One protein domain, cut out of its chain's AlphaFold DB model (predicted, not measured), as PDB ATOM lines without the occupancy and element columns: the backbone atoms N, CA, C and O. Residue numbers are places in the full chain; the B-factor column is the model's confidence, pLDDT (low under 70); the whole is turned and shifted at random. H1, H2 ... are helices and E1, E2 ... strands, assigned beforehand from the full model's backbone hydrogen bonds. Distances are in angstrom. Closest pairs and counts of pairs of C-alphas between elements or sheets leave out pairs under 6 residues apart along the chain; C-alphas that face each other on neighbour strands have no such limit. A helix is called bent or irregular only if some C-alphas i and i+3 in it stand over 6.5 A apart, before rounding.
ATOM      1  N   HIS A  48      78.298  -7.691  64.103       94.06
ATOM      2  CA  HIS A  48      79.557  -7.227  64.688       94.06
ATOM      3  C   HIS A  48      79.456  -5.756  65.123       94.06
ATOM      4  O   HIS A  48      78.552  -5.032  64.706       94.06
ATOM      5  N   ALA A  49      80.431  -5.277  65.903       94.56
ATOM      6  CA  ALA A  49      80.422  -3.941  66.518       94.56
ATOM      7  C   ALA A  49      80.238  -2.769  65.530       94.56
ATOM      8  O   ALA A  49      79.675  -1.743  65.895       94.56
ATOM      9  N   TYR A  50      80.650  -2.931  64.269       95.50
ATOM     10  CA  TYR A  50      80.472  -1.921  63.214       95.50
ATOM     11  C   TYR A  50      79.099  -1.957  62.507       95.50
ATOM     12  O   TYR A  50      78.937  -1.363  61.448       95.50
ATOM     13  N   GLY A  51      78.110  -2.684  63.041       93.75
ATOM     14  CA  GLY A  51      76.723  -2.706  62.544       93.75
ATOM     15  C   GLY A  51      76.425  -3.704  61.415       93.75
ATOM     16  O   GLY A  51      75.266  -4.040  61.182       93.75
ATOM     17  N   GLY A  52      77.453  -4.224  60.748       95.44
ATOM     18  CA  GLY A  52      77.353  -5.315  59.774       95.44
ATOM     19  C   GLY A  52      77.167  -6.706  60.399       95.44
ATOM     20  O   GLY A  52      76.942  -6.839  61.604       95.44
ATOM     21  N   LEU A  53      77.229  -7.749  59.567       95.06
ATOM     22  CA  LEU A  53      76.925  -9.136  59.946       95.06
ATOM     23  C   LEU A  53      78.190  -9.991  60.030       95.06
ATOM     24  O   LEU A  53      79.064  -9.893  59.169       95.06
ATOM     25  N   VAL A  54      78.217 -10.912  60.991       94.38
ATOM     26  CA  VAL A  54      78.994 -12.151  60.867       94.38
ATOM     27  C   VAL A  54      78.087 -13.146  60.149       94.38
ATOM     28  O   VAL A  54      77.158 -13.707  60.724       94.38
ATOM     29  N   ASP A  55      78.272 -13.265  58.841       91.25
ATOM     30  CA  ASP A  55      77.281 -13.850  57.943       91.25
ATOM     31  C   ASP A  55      77.248 -15.375  57.998       91.25
ATOM     32  O   ASP A  55      76.184 -15.986  58.048       91.25
ATOM     33  N   THR A  56      78.417 -16.002  57.988       90.56
ATOM     34  CA  THR A  56      78.549 -17.457  58.048       90.56
ATOM     35  C   THR A  56      79.930 -17.843  58.564       90.56
ATOM     36  O   THR A  56      80.867 -17.039  58.521       90.56
ATOM     37  N   ILE A  57      80.042 -19.082  59.034       89.81
ATOM     38  CA  ILE A  57      81.305 -19.777  59.265       89.81
ATOM     39  C   ILE A  57      81.275 -20.971  58.325       89.81
ATOM     40  O   ILE A  57      80.442 -21.849  58.512       89.81
ATOM     41  N   ALA A  58      82.115 -20.995  57.297       86.62
ATOM     42  CA  ALA A  58      82.042 -22.023  56.262       86.62
ATOM     43  C   ALA A  58      83.409 -22.316  55.652       86.62
ATOM     44  O   ALA A  58      84.282 -21.450  55.622       86.62
ATOM     45  N   THR A  59      83.572 -23.529  55.127       88.19
ATOM     46  CA  THR A  59      84.745 -23.890  54.326       88.19
ATOM     47  C   THR A  59      84.564 -23.377  52.900       88.19
ATOM     48  O   THR A  59      83.654 -23.821  52.197       88.19
ATOM     49  N   ALA A  60      85.386 -22.412  52.481       88.06
ATOM     50  CA  ALA A  60      85.255 -21.757  51.180       88.06
ATOM     51  C   ALA A  60      86.570 -21.132  50.692       88.06
ATOM     52  O   ALA A  60      87.468 -20.860  51.477       88.06
ATOM     53  N   THR A  61      86.635 -20.816  49.395       92.50
ATOM     54  CA  THR A  61      87.791 -20.200  48.705       92.50
ATOM     55  C   THR A  61      87.717 -18.661  48.647       92.50
ATOM     56  O   THR A  61      88.246 -18.027  47.736       92.50
ATOM     57  N   TRP A  62      86.982 -18.024  49.562       92.81
ATOM     58  CA  TRP A  62      86.750 -16.573  49.545       92.81
ATOM     59  C   TRP A  62      87.971 -15.767  50.003       92.81
ATOM     60  O   TRP A  62      88.716 -16.205  50.877       92.81
ATOM     61  N   GLY A  63      88.118 -14.552  49.464       94.62
ATOM     62  CA  GLY A  63      89.204 -13.632  49.810       94.62
ATOM     63  C   GLY A  63      90.555 -14.078  49.257       94.62
ATOM     64  O   GLY A  63      90.840 -13.828  48.091       94.62
ATOM     65  N   ASN A  64      91.343 -14.771  50.082       95.12
ATOM     66  CA  ASN A  64      92.726 -15.186  49.800       95.12
ATOM     67  C   ASN A  64      92.880 -16.344  48.789       95.12
ATOM     68  O   ASN A  64      93.988 -16.802  48.526       95.12
ATOM     69  N   GLY A  65      91.779 -16.875  48.253       94.12
ATOM     70  CA  GLY A  65      91.819 -17.957  47.268       94.12
ATOM     71  C   GLY A  65      92.155 -19.348  47.828       94.12
ATOM     72  O   GLY A  65      92.351 -20.276  47.042       94.12
ATOM     73  N   VAL A  66      92.195 -19.530  49.152       94.69
ATOM     74  CA  VAL A  66      92.477 -20.818  49.812       94.69
ATOM     75  C   VAL A  66      91.179 -21.439  50.331       94.69
ATOM     76  O   VAL A  66      90.379 -20.754  50.964       94.69
ATOM     77  N   ASN A  67      90.949 -22.730  50.058       92.44
ATOM     78  CA  ASN A  67      89.756 -23.450  50.518       92.44
ATOM     79  C   ASN A  67      89.928 -23.956  51.961       92.44
ATOM     80  O   ASN A  67      90.514 -25.014  52.187       92.44
ATOM     81  N   GLU A  68      89.411 -23.200  52.922       91.44
ATOM     82  CA  GLU A  68      89.588 -23.425  54.361       91.44
ATOM     83  C   GLU A  68      88.395 -22.867  55.151       91.44
ATOM     84  O   GLU A  68      87.532 -22.195  54.580       91.44
ATOM     85  N   LEU A  69      88.336 -23.146  56.458       90.25
ATOM     86  CA  LEU A  69      87.292 -22.626  57.340       90.25
ATOM     87  C   LEU A  69      87.447 -21.111  57.512       90.25
ATOM     88  O   LEU A  69      88.465 -20.640  58.007       90.25
ATOM     89  N   LYS A  70      86.416 -20.349  57.148       92.31
ATOM     90  CA  LYS A  70      86.431 -18.886  57.202       92.31
ATOM     91  C   LYS A  70      85.228 -18.352  57.955       92.31
ATOM     92  O   LYS A  70      84.105 -18.819  57.767       92.31
ATOM     93  N   PHE A  71      85.454 -17.298  58.725       93.56
ATOM     94  CA  PHE A  71      84.404 -16.394  59.174       93.56
ATOM     95  C   PHE A  71      84.191 -15.339  58.097       93.56
ATOM     96  O   PHE A  71      85.142 -14.669  57.693       93.56
ATOM     97  N   PHE A  72      82.953 -15.174  57.641       94.06
ATOM     98  CA  PHE A  72      82.622 -14.171  56.636       94.06
ATOM     99  C   PHE A  72      81.937 -12.958  57.265       94.06
ATOM    100  O   PHE A  72      80.829 -13.057  57.786       94.06
ATOM    101  N   LEU A  73      82.596 -11.805  57.202       96.25
ATOM    102  CA  LEU A  73      82.153 -10.534  57.768       96.25
ATOM    103  C   LEU A  73      81.642  -9.618  56.653       96.25
ATOM    104  O   LEU A  73      82.283  -9.464  55.611       96.25
ATOM    105  N   ARG A  74      80.487  -8.989  56.862       96.25
ATOM    106  CA  ARG A  74      79.832  -8.112  55.884       96.25
ATOM    107  C   ARG A  74      79.845  -6.679  56.369       96.25
ATOM    108  O   ARG A  74      79.447  -6.437  57.498       96.25
ATOM    109  N   LEU A  75      80.115  -5.741  55.467       97.31
ATOM    110  CA  LEU A  75      80.016  -4.301  55.731       97.31
ATOM    111  C   LEU A  75      81.001  -3.804  56.805       97.31
ATOM    112  O   LEU A  75      80.653  -2.988  57.657       97.31
ATOM    113  N   ILE A  76      82.243  -4.278  56.744       98.06
ATOM    114  CA  ILE A  76      83.348  -3.737  57.536       98.06
ATOM    115  C   ILE A  76      83.818  -2.424  56.888       98.06
ATOM    116  O   ILE A  76      84.100  -2.431  55.685       98.06
ATOM    117  N   PRO A  77      83.919  -1.303  57.625       98.12
ATOM    118  CA  PRO A  77      84.547  -0.085  57.112       98.12
ATOM    119  C   PRO A  77      85.971  -0.359  56.615       98.12
ATOM    120  O   PRO A  77      86.736  -1.069  57.263       98.12
ATOM    121  N   GLY A  78      86.334   0.150  55.441       97.81
ATOM    122  CA  GLY A  78      87.590  -0.232  54.797       97.81
ATOM    123  C   GLY A  78      88.847   0.201  55.551       97.81
ATOM    124  O   GLY A  78      89.857  -0.494  55.497       97.81
ATOM    125  N   ASP A  79      88.788   1.316  56.275       98.06
ATOM    126  CA  ASP A  79      89.859   1.771  57.162       98.06
ATOM    127  C   ASP A  79      90.043   0.830  58.365       98.06
ATOM    128  O   ASP A  79      91.171   0.519  58.744       98.06
ATOM    129  N   VAL A  80      88.942   0.318  58.921       97.94
ATOM    130  CA  VAL A  80      88.946  -0.724  59.955       97.94
ATOM    131  C   VAL A  80      89.522  -2.024  59.404       97.94
ATOM    132  O   VAL A  80      90.367  -2.626  60.060       97.94
ATOM    133  N   ALA A  81      89.105  -2.443  58.205       97.88
ATOM    134  CA  ALA A  81      89.612  -3.657  57.571       97.88
ATOM    135  C   ALA A  81      91.136  -3.597  57.373       97.88
ATOM    136  O   ALA A  81      91.829  -4.513  57.801       97.88
ATOM    137  N   GLN A  82      91.655  -2.486  56.830       97.94
ATOM    138  CA  GLN A  82      93.098  -2.281  56.653       97.94
ATOM    139  C   GLN A  82      93.854  -2.318  57.982       97.94
ATOM    140  O   GLN A  82      94.922  -2.914  58.067       97.94
ATOM    141  N   ARG A  83      93.334  -1.656  59.023       97.50
ATOM    142  CA  ARG A  83      93.984  -1.649  60.342       97.50
ATOM    143  C   ARG A  83      94.021  -3.040  60.957       97.50
ATOM    144  O   ARG A  83      95.024  -3.393  61.561       97.50
ATOM    145  N   TYR A  84      92.931  -3.792  60.826       95.94
ATOM    146  CA  TYR A  84      92.827  -5.134  61.380       95.94
ATOM    147  C   TYR A  84      93.805  -6.094  60.697       95.94
ATOM    148  O   TYR A  84      94.510  -6.825  61.382       95.94
ATOM    149  N   ASP A  85      93.898  -6.033  59.371       98.12
ATOM    150  CA  ASP A  85      94.869  -6.808  58.601       98.12
ATOM    151  C   ASP A  85      96.320  -6.421  58.959       98.12
ATOM    152  O   ASP A  85      97.094  -7.264  59.397       98.12
ATOM    153  N   ASN A  86      96.656  -5.125  58.948       98.00
ATOM    154  CA  ASN A  86      97.997  -4.655  59.326       98.00
ATOM    155  C   ASN A  86      98.452  -5.119  60.723       98.00
ATOM    156  O   ASN A  86      99.645  -5.314  60.942       98.00
ATOM    157  N   GLU A  87      97.529  -5.204  61.685       97.31
ATOM    158  CA  GLU A  87      97.845  -5.550  63.076       97.31
ATOM    159  C   GLU A  87      97.968  -7.064  63.292       97.31
ATOM    160  O   GLU A  87      98.762  -7.508  64.123       97.31
ATOM    161  N   PHE A  88      97.177  -7.867  62.577       96.31
ATOM    162  CA  PHE A  88      97.020  -9.294  62.872       96.31
ATOM    163  C   PHE A  88      97.464 -10.233  61.741       96.31
ATOM    164  O   PHE A  88      97.453 -11.456  61.934       96.31
ATOM    165  N   ASP A  89      97.868  -9.696  60.590       96.56
ATOM    166  CA  ASP A  89      98.218 -10.472  59.403       96.56
ATOM    167  C   ASP A  89      99.310  -9.801  58.538       96.56
ATOM    168  O   ASP A  89     100.442  -9.707  59.020       96.56
ATOM    169  N   ASP A  90      99.048  -9.396  57.288       97.00
ATOM    170  CA  ASP A  90     100.096  -8.942  56.349       97.00
ATOM    171  C   ASP A  90      99.829  -7.572  55.686       97.00
ATOM    172  O   ASP A  90     100.739  -6.981  55.093       97.00
ATOM    173  N   GLY A  91      98.628  -7.021  55.857       97.69
ATOM    174  CA  GLY A  91      98.208  -5.735  55.304       97.69
ATOM    175  C   GLY A  91      97.834  -5.769  53.817       97.69
ATOM    176  O   GLY A  91      97.493  -4.710  53.266       97.69
ATOM    177  N   ASP A  92      97.911  -6.932  53.163       97.75
ATOM    178  CA  ASP A  92      97.487  -7.151  51.786       97.75
ATOM    179  C   ASP A  92      96.044  -7.666  51.745       97.75
ATOM    180  O   ASP A  92      95.720  -8.803  52.085       97.75
ATOM    181  N   ALA A  93      95.171  -6.854  51.149       98.00
ATOM    182  CA  ALA A  93      93.743  -7.130  51.051       98.00
ATOM    183  C   ALA A  93      93.368  -8.416  50.290       98.00
ATOM    184  O   ALA A  93      92.176  -8.720  50.173       98.00
ATOM    185  N   THR A  94      94.330  -9.124  49.702       97.56
ATOM    186  CA  THR A  94      94.125 -10.297  48.853       97.56
ATOM    187  C   THR A  94      94.832 -11.557  49.338       97.56
ATOM    188  O   THR A  94      94.630 -12.604  48.720       97.56
ATOM    189  N   SER A  95      95.611 -11.506  50.420       96.69
ATOM    190  CA  SER A  95      96.343 -12.665  50.940       96.69
ATOM    191  C   SER A  95      96.127 -12.873  52.435       96.69
ATOM    192  O   SER A  95      95.202 -12.325  53.021       96.69
ATOM    193  N   GLY A  96      96.892 -13.808  52.999       95.69
ATOM    194  CA  GLY A  96      96.920 -14.030  54.432       95.69
ATOM    195  C   GLY A  96      95.625 -14.575  55.032       95.69
ATOM    196  O   GLY A  96      94.777 -15.184  54.364       95.69
ATOM    197  N   ARG A  97      95.532 -14.429  56.347       96.94
ATOM    198  CA  ARG A  97      94.412 -14.862  57.174       96.94
ATOM    199  C   ARG A  97      93.290 -13.838  57.261       96.94
ATOM    200  O   ARG A  97      92.191 -14.230  57.649       96.94
ATOM    201  N   ILE A  98      93.524 -12.572  56.922       97.81
ATOM    202  CA  ILE A  98      92.527 -11.501  56.890       97.81
ATOM    203  C   ILE A  98      92.511 -10.929  55.477       97.81
ATOM    204  O   ILE A  98      93.365 -10.149  55.107       97.81
ATOM    205  N   ALA A  99      91.488 -11.261  54.690       98.00
ATOM    206  CA  ALA A  99      91.434 -10.854  53.285       98.00
ATOM    207  C   ALA A  99      90.082 -10.244  52.920       98.00
ATOM    208  O   ALA A  99      89.027 -10.640  53.427       98.00
ATOM    209  N   ARG A 100      90.070  -9.301  51.981       98.00
ATOM    210  CA  ARG A 100      88.833  -8.777  51.391       98.00
ATOM    211  C   ARG A 100      88.248  -9.806  50.428       98.00
ATOM    212  O   ARG A 100      88.920 -10.284  49.522       98.00
ATOM    213  N   ASN A 101      86.953 -10.084  50.543       96.69
ATOM    214  CA  ASN A 101      86.238 -10.878  49.549       96.69
ATOM    215  C   ASN A 101      85.707  -9.984  48.411       96.69
ATOM    216  O   ASN A 101      84.823  -9.151  48.632       96.69
ATOM    217  N   GLY A 102      86.220 -10.181  47.194       93.75
ATOM    218  CA  GLY A 102      85.907  -9.370  46.008       93.75
ATOM    219  C   GLY A 102      86.839  -8.163  45.830       93.75
ATOM    220  O   GLY A 102      87.878  -8.074  46.478       93.75
ATOM    221  N   GLY A 103      86.471  -7.223  44.952       91.81
ATOM    222  CA  GLY A 103      87.272  -6.029  44.632       91.81
ATOM    223  C   GLY A 103      88.530  -6.316  43.796       91.81
ATOM    224  O   GLY A 103      88.679  -7.400  43.240       91.81
ATOM    225  N   SER A 104      89.424  -5.329  43.686       90.81
ATOM    226  CA  SER A 104      90.714  -5.442  42.989       90.81
ATOM    227  C   SER A 104      91.844  -4.737  43.753       90.81
ATOM    228  O   SER A 104      91.588  -3.907  44.628       90.81
ATOM    229  N   GLY A 105      93.092  -5.100  43.435       94.31
ATOM    230  CA  GLY A 105      94.297  -4.584  44.094       94.31
ATOM    231  C   GLY A 105      94.516  -5.128  45.510       94.31
ATOM    232  O   GLY A 105      93.570  -5.597  46.149       94.31
ATOM    233  N   SER A 106      95.761  -5.020  45.980       95.88
ATOM    234  CA  SER A 106      96.252  -5.490  47.287       95.88
ATOM    235  C   SER A 106      95.964  -4.535  48.452       95.88
ATOM    236  O   SER A 106      96.422  -4.748  49.563       95.88
ATOM    237  N   THR A 107      95.209  -3.457  48.229       96.38
ATOM    238  CA  THR A 107      94.865  -2.487  49.281       96.38
ATOM    239  C   THR A 107      93.363  -2.440  49.520       96.38
ATOM    240  O   THR A 107      92.547  -2.670  48.616       96.38
ATOM    241  N   TYR A 108      92.976  -2.113  50.751       97.75
ATOM    242  CA  TYR A 108      91.578  -1.885  51.093       97.75
ATOM    243  C   TYR A 108      91.149  -0.492  50.627       97.75
ATOM    244  O   TYR A 108      91.838   0.504  50.852       97.75
ATOM    245  N   ASN A 109      89.964  -0.393  50.018       97.44
ATOM    246  CA  ASN A 109      89.345   0.910  49.797       97.44
ATOM    247  C   ASN A 109      88.826   1.439  51.138       97.44
ATOM    248  O   ASN A 109      87.748   1.048  51.581       97.44
ATOM    249  N   GLN A 110      89.593   2.333  51.760       96.56
ATOM    250  CA  GLN A 110      89.334   2.829  53.114       96.56
ATOM    251  C   GLN A 110      88.027   3.628  53.256       96.56
ATOM    252  O   GLN A 110      87.529   3.786  54.363       96.56
ATOM    253  N   ASN A 111      87.433   4.076  52.144       96.81
ATOM    254  CA  ASN A 111      86.190   4.855  52.128       96.81
ATOM    255  C   ASN A 111      84.956   4.020  51.738       96.81
ATOM    256  O   ASN A 111      83.925   4.578  51.364       96.81
ATOM    257  N   ALA A 112      85.057   2.690  51.763       97.25
ATOM    258  CA  ALA A 112      83.979   1.783  51.383       97.25
ATOM    259  C   ALA A 112      83.615   0.816  52.515       97.25
ATOM    260  O   ALA A 112      84.400   0.568  53.427       97.25
ATOM    261  N   LEU A 113      82.420   0.231  52.419       97.81
ATOM    262  CA  LEU A 113      82.039  -0.937  53.207       97.81
ATOM    263  C   LEU A 113      82.454  -2.194  52.447       97.81
ATOM    264  O   LEU A 113      82.090  -2.377  51.284       97.81
ATOM    265  N   LEU A 114      83.221  -3.051  53.104       97.75
ATOM    266  CA  LEU A 114      83.864  -4.208  52.504       97.75
ATOM    267  C   LEU A 114      83.344  -5.498  53.131       97.75
ATOM    268  O   LEU A 114      82.937  -5.537  54.291       97.75
ATOM    269  N   ASN A 115      83.380  -6.572  52.351       97.38
ATOM    270  CA  ASN A 115      83.221  -7.910  52.895       97.38
ATOM    271  C   ASN A 115      84.617  -8.472  53.164       97.38
ATOM    272  O   ASN A 115      85.478  -8.417  52.285       97.38
ATOM    273  N   VAL A 116      84.836  -9.001  54.360       97.50
ATOM    274  CA  VAL A 116      86.142  -9.471  54.834       97.50
ATOM    275  C   VAL A 116      85.994 -10.909  55.296       97.50
ATOM    276  O   VAL A 116      84.981 -11.272  55.890       97.50
ATOM    277  N   VAL A 117      86.980 -11.740  55.001       96.56
ATOM    278  CA  VAL A 117      87.099 -13.073  55.582       96.56
ATOM    279  C   VAL A 117      88.210 -13.085  56.610       96.56
ATOM    280  O   VAL A 117      89.214 -12.397  56.440       96.56
ATOM    281  N   THR A 118      88.035 -13.890  57.652       95.94
ATOM    282  CA  THR A 118      89.131 -14.266  58.542       95.94
ATOM    283  C   THR A 118      89.196 -15.782  58.708       95.94
ATOM    284  O   THR A 118      88.155 -16.440  58.773       95.94
ATOM    285  N   THR A 119      90.405 -16.334  58.712       93.56
ATOM    286  CA  THR A 119      90.710 -17.747  59.001       93.56
ATOM    287  C   THR A 119      91.623 -17.838  60.235       93.56
ATOM    288  O   THR A 119      92.044 -16.811  60.771       93.56
ATOM    289  N   LEU A 120      91.872 -19.057  60.718       83.44
ATOM    290  CA  LEU A 120      92.701 -19.347  61.894       83.44
ATOM    291  C   LEU A 120      94.197 -19.391  61.541       83.44
ATOM    292  O   LEU A 120      94.537 -20.029  60.524       83.44
TER     293      LEU A 120
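AT A GLANCE: This is residues 48 to 120 of the 120 residues of an uncharacterized protein of Porticoccaceae bacterium (UniProt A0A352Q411). A strongly twisted sheet, order E1 - E2 - E4 - E3, all antiparallel, has H1 packed on one face over E4 and E3, while the bent strands E1 and E2 form a hairpin at its other edge. The 73 printed residues include one named helix and four named strands, in the order E1 E2 H1 E3 E4, class mixed. It is compact, radius of gyration of the C-alphas 10.7 A, spanning 29 by 24 by 21 A.

IN THESE COORDINATES: E2, residues 68 to 77, is 24.0 A long. E1, residues 53 to 60, 17.5 A, begins at C-alpha 53 (76.925, -9.136, 59.946). E4, residues 113 to 118, 16.0 A, ends at C-alpha 118 (89.131, -14.266, 58.542). E3 is residues 98 to 100, 7.2 A; H1 is residues 78 to 88, 15.4 A.

HOW THE PARTS SIT: Within hydrogen-bond range are N 55 and O 72, 2.8 A, in hairpin E1 and E2; N 73 and O 116, 2.8 A, between E2 and E4; N 117 and O 99, 2.8 A, in hairpin E3 and E4. H1, with every O i to N i+4 pair within range, is on the sheet at a height of 9.2 A; its closest C-alphas to E3 are Asp 85 and Ile 98, 5.5 A. E2, H1 and E3 form a split strand-helix-strand unit, E4 between its same-way strands, with a right-handed crossover.

THE WHOLE: The farthest C-alphas, Thr 59 and Asn 111, are 28.9 A apart. The printed part has no cut; the E3 to E4 link, residues 101 to 112, is long. No printed residue is under 70 in pLDDT.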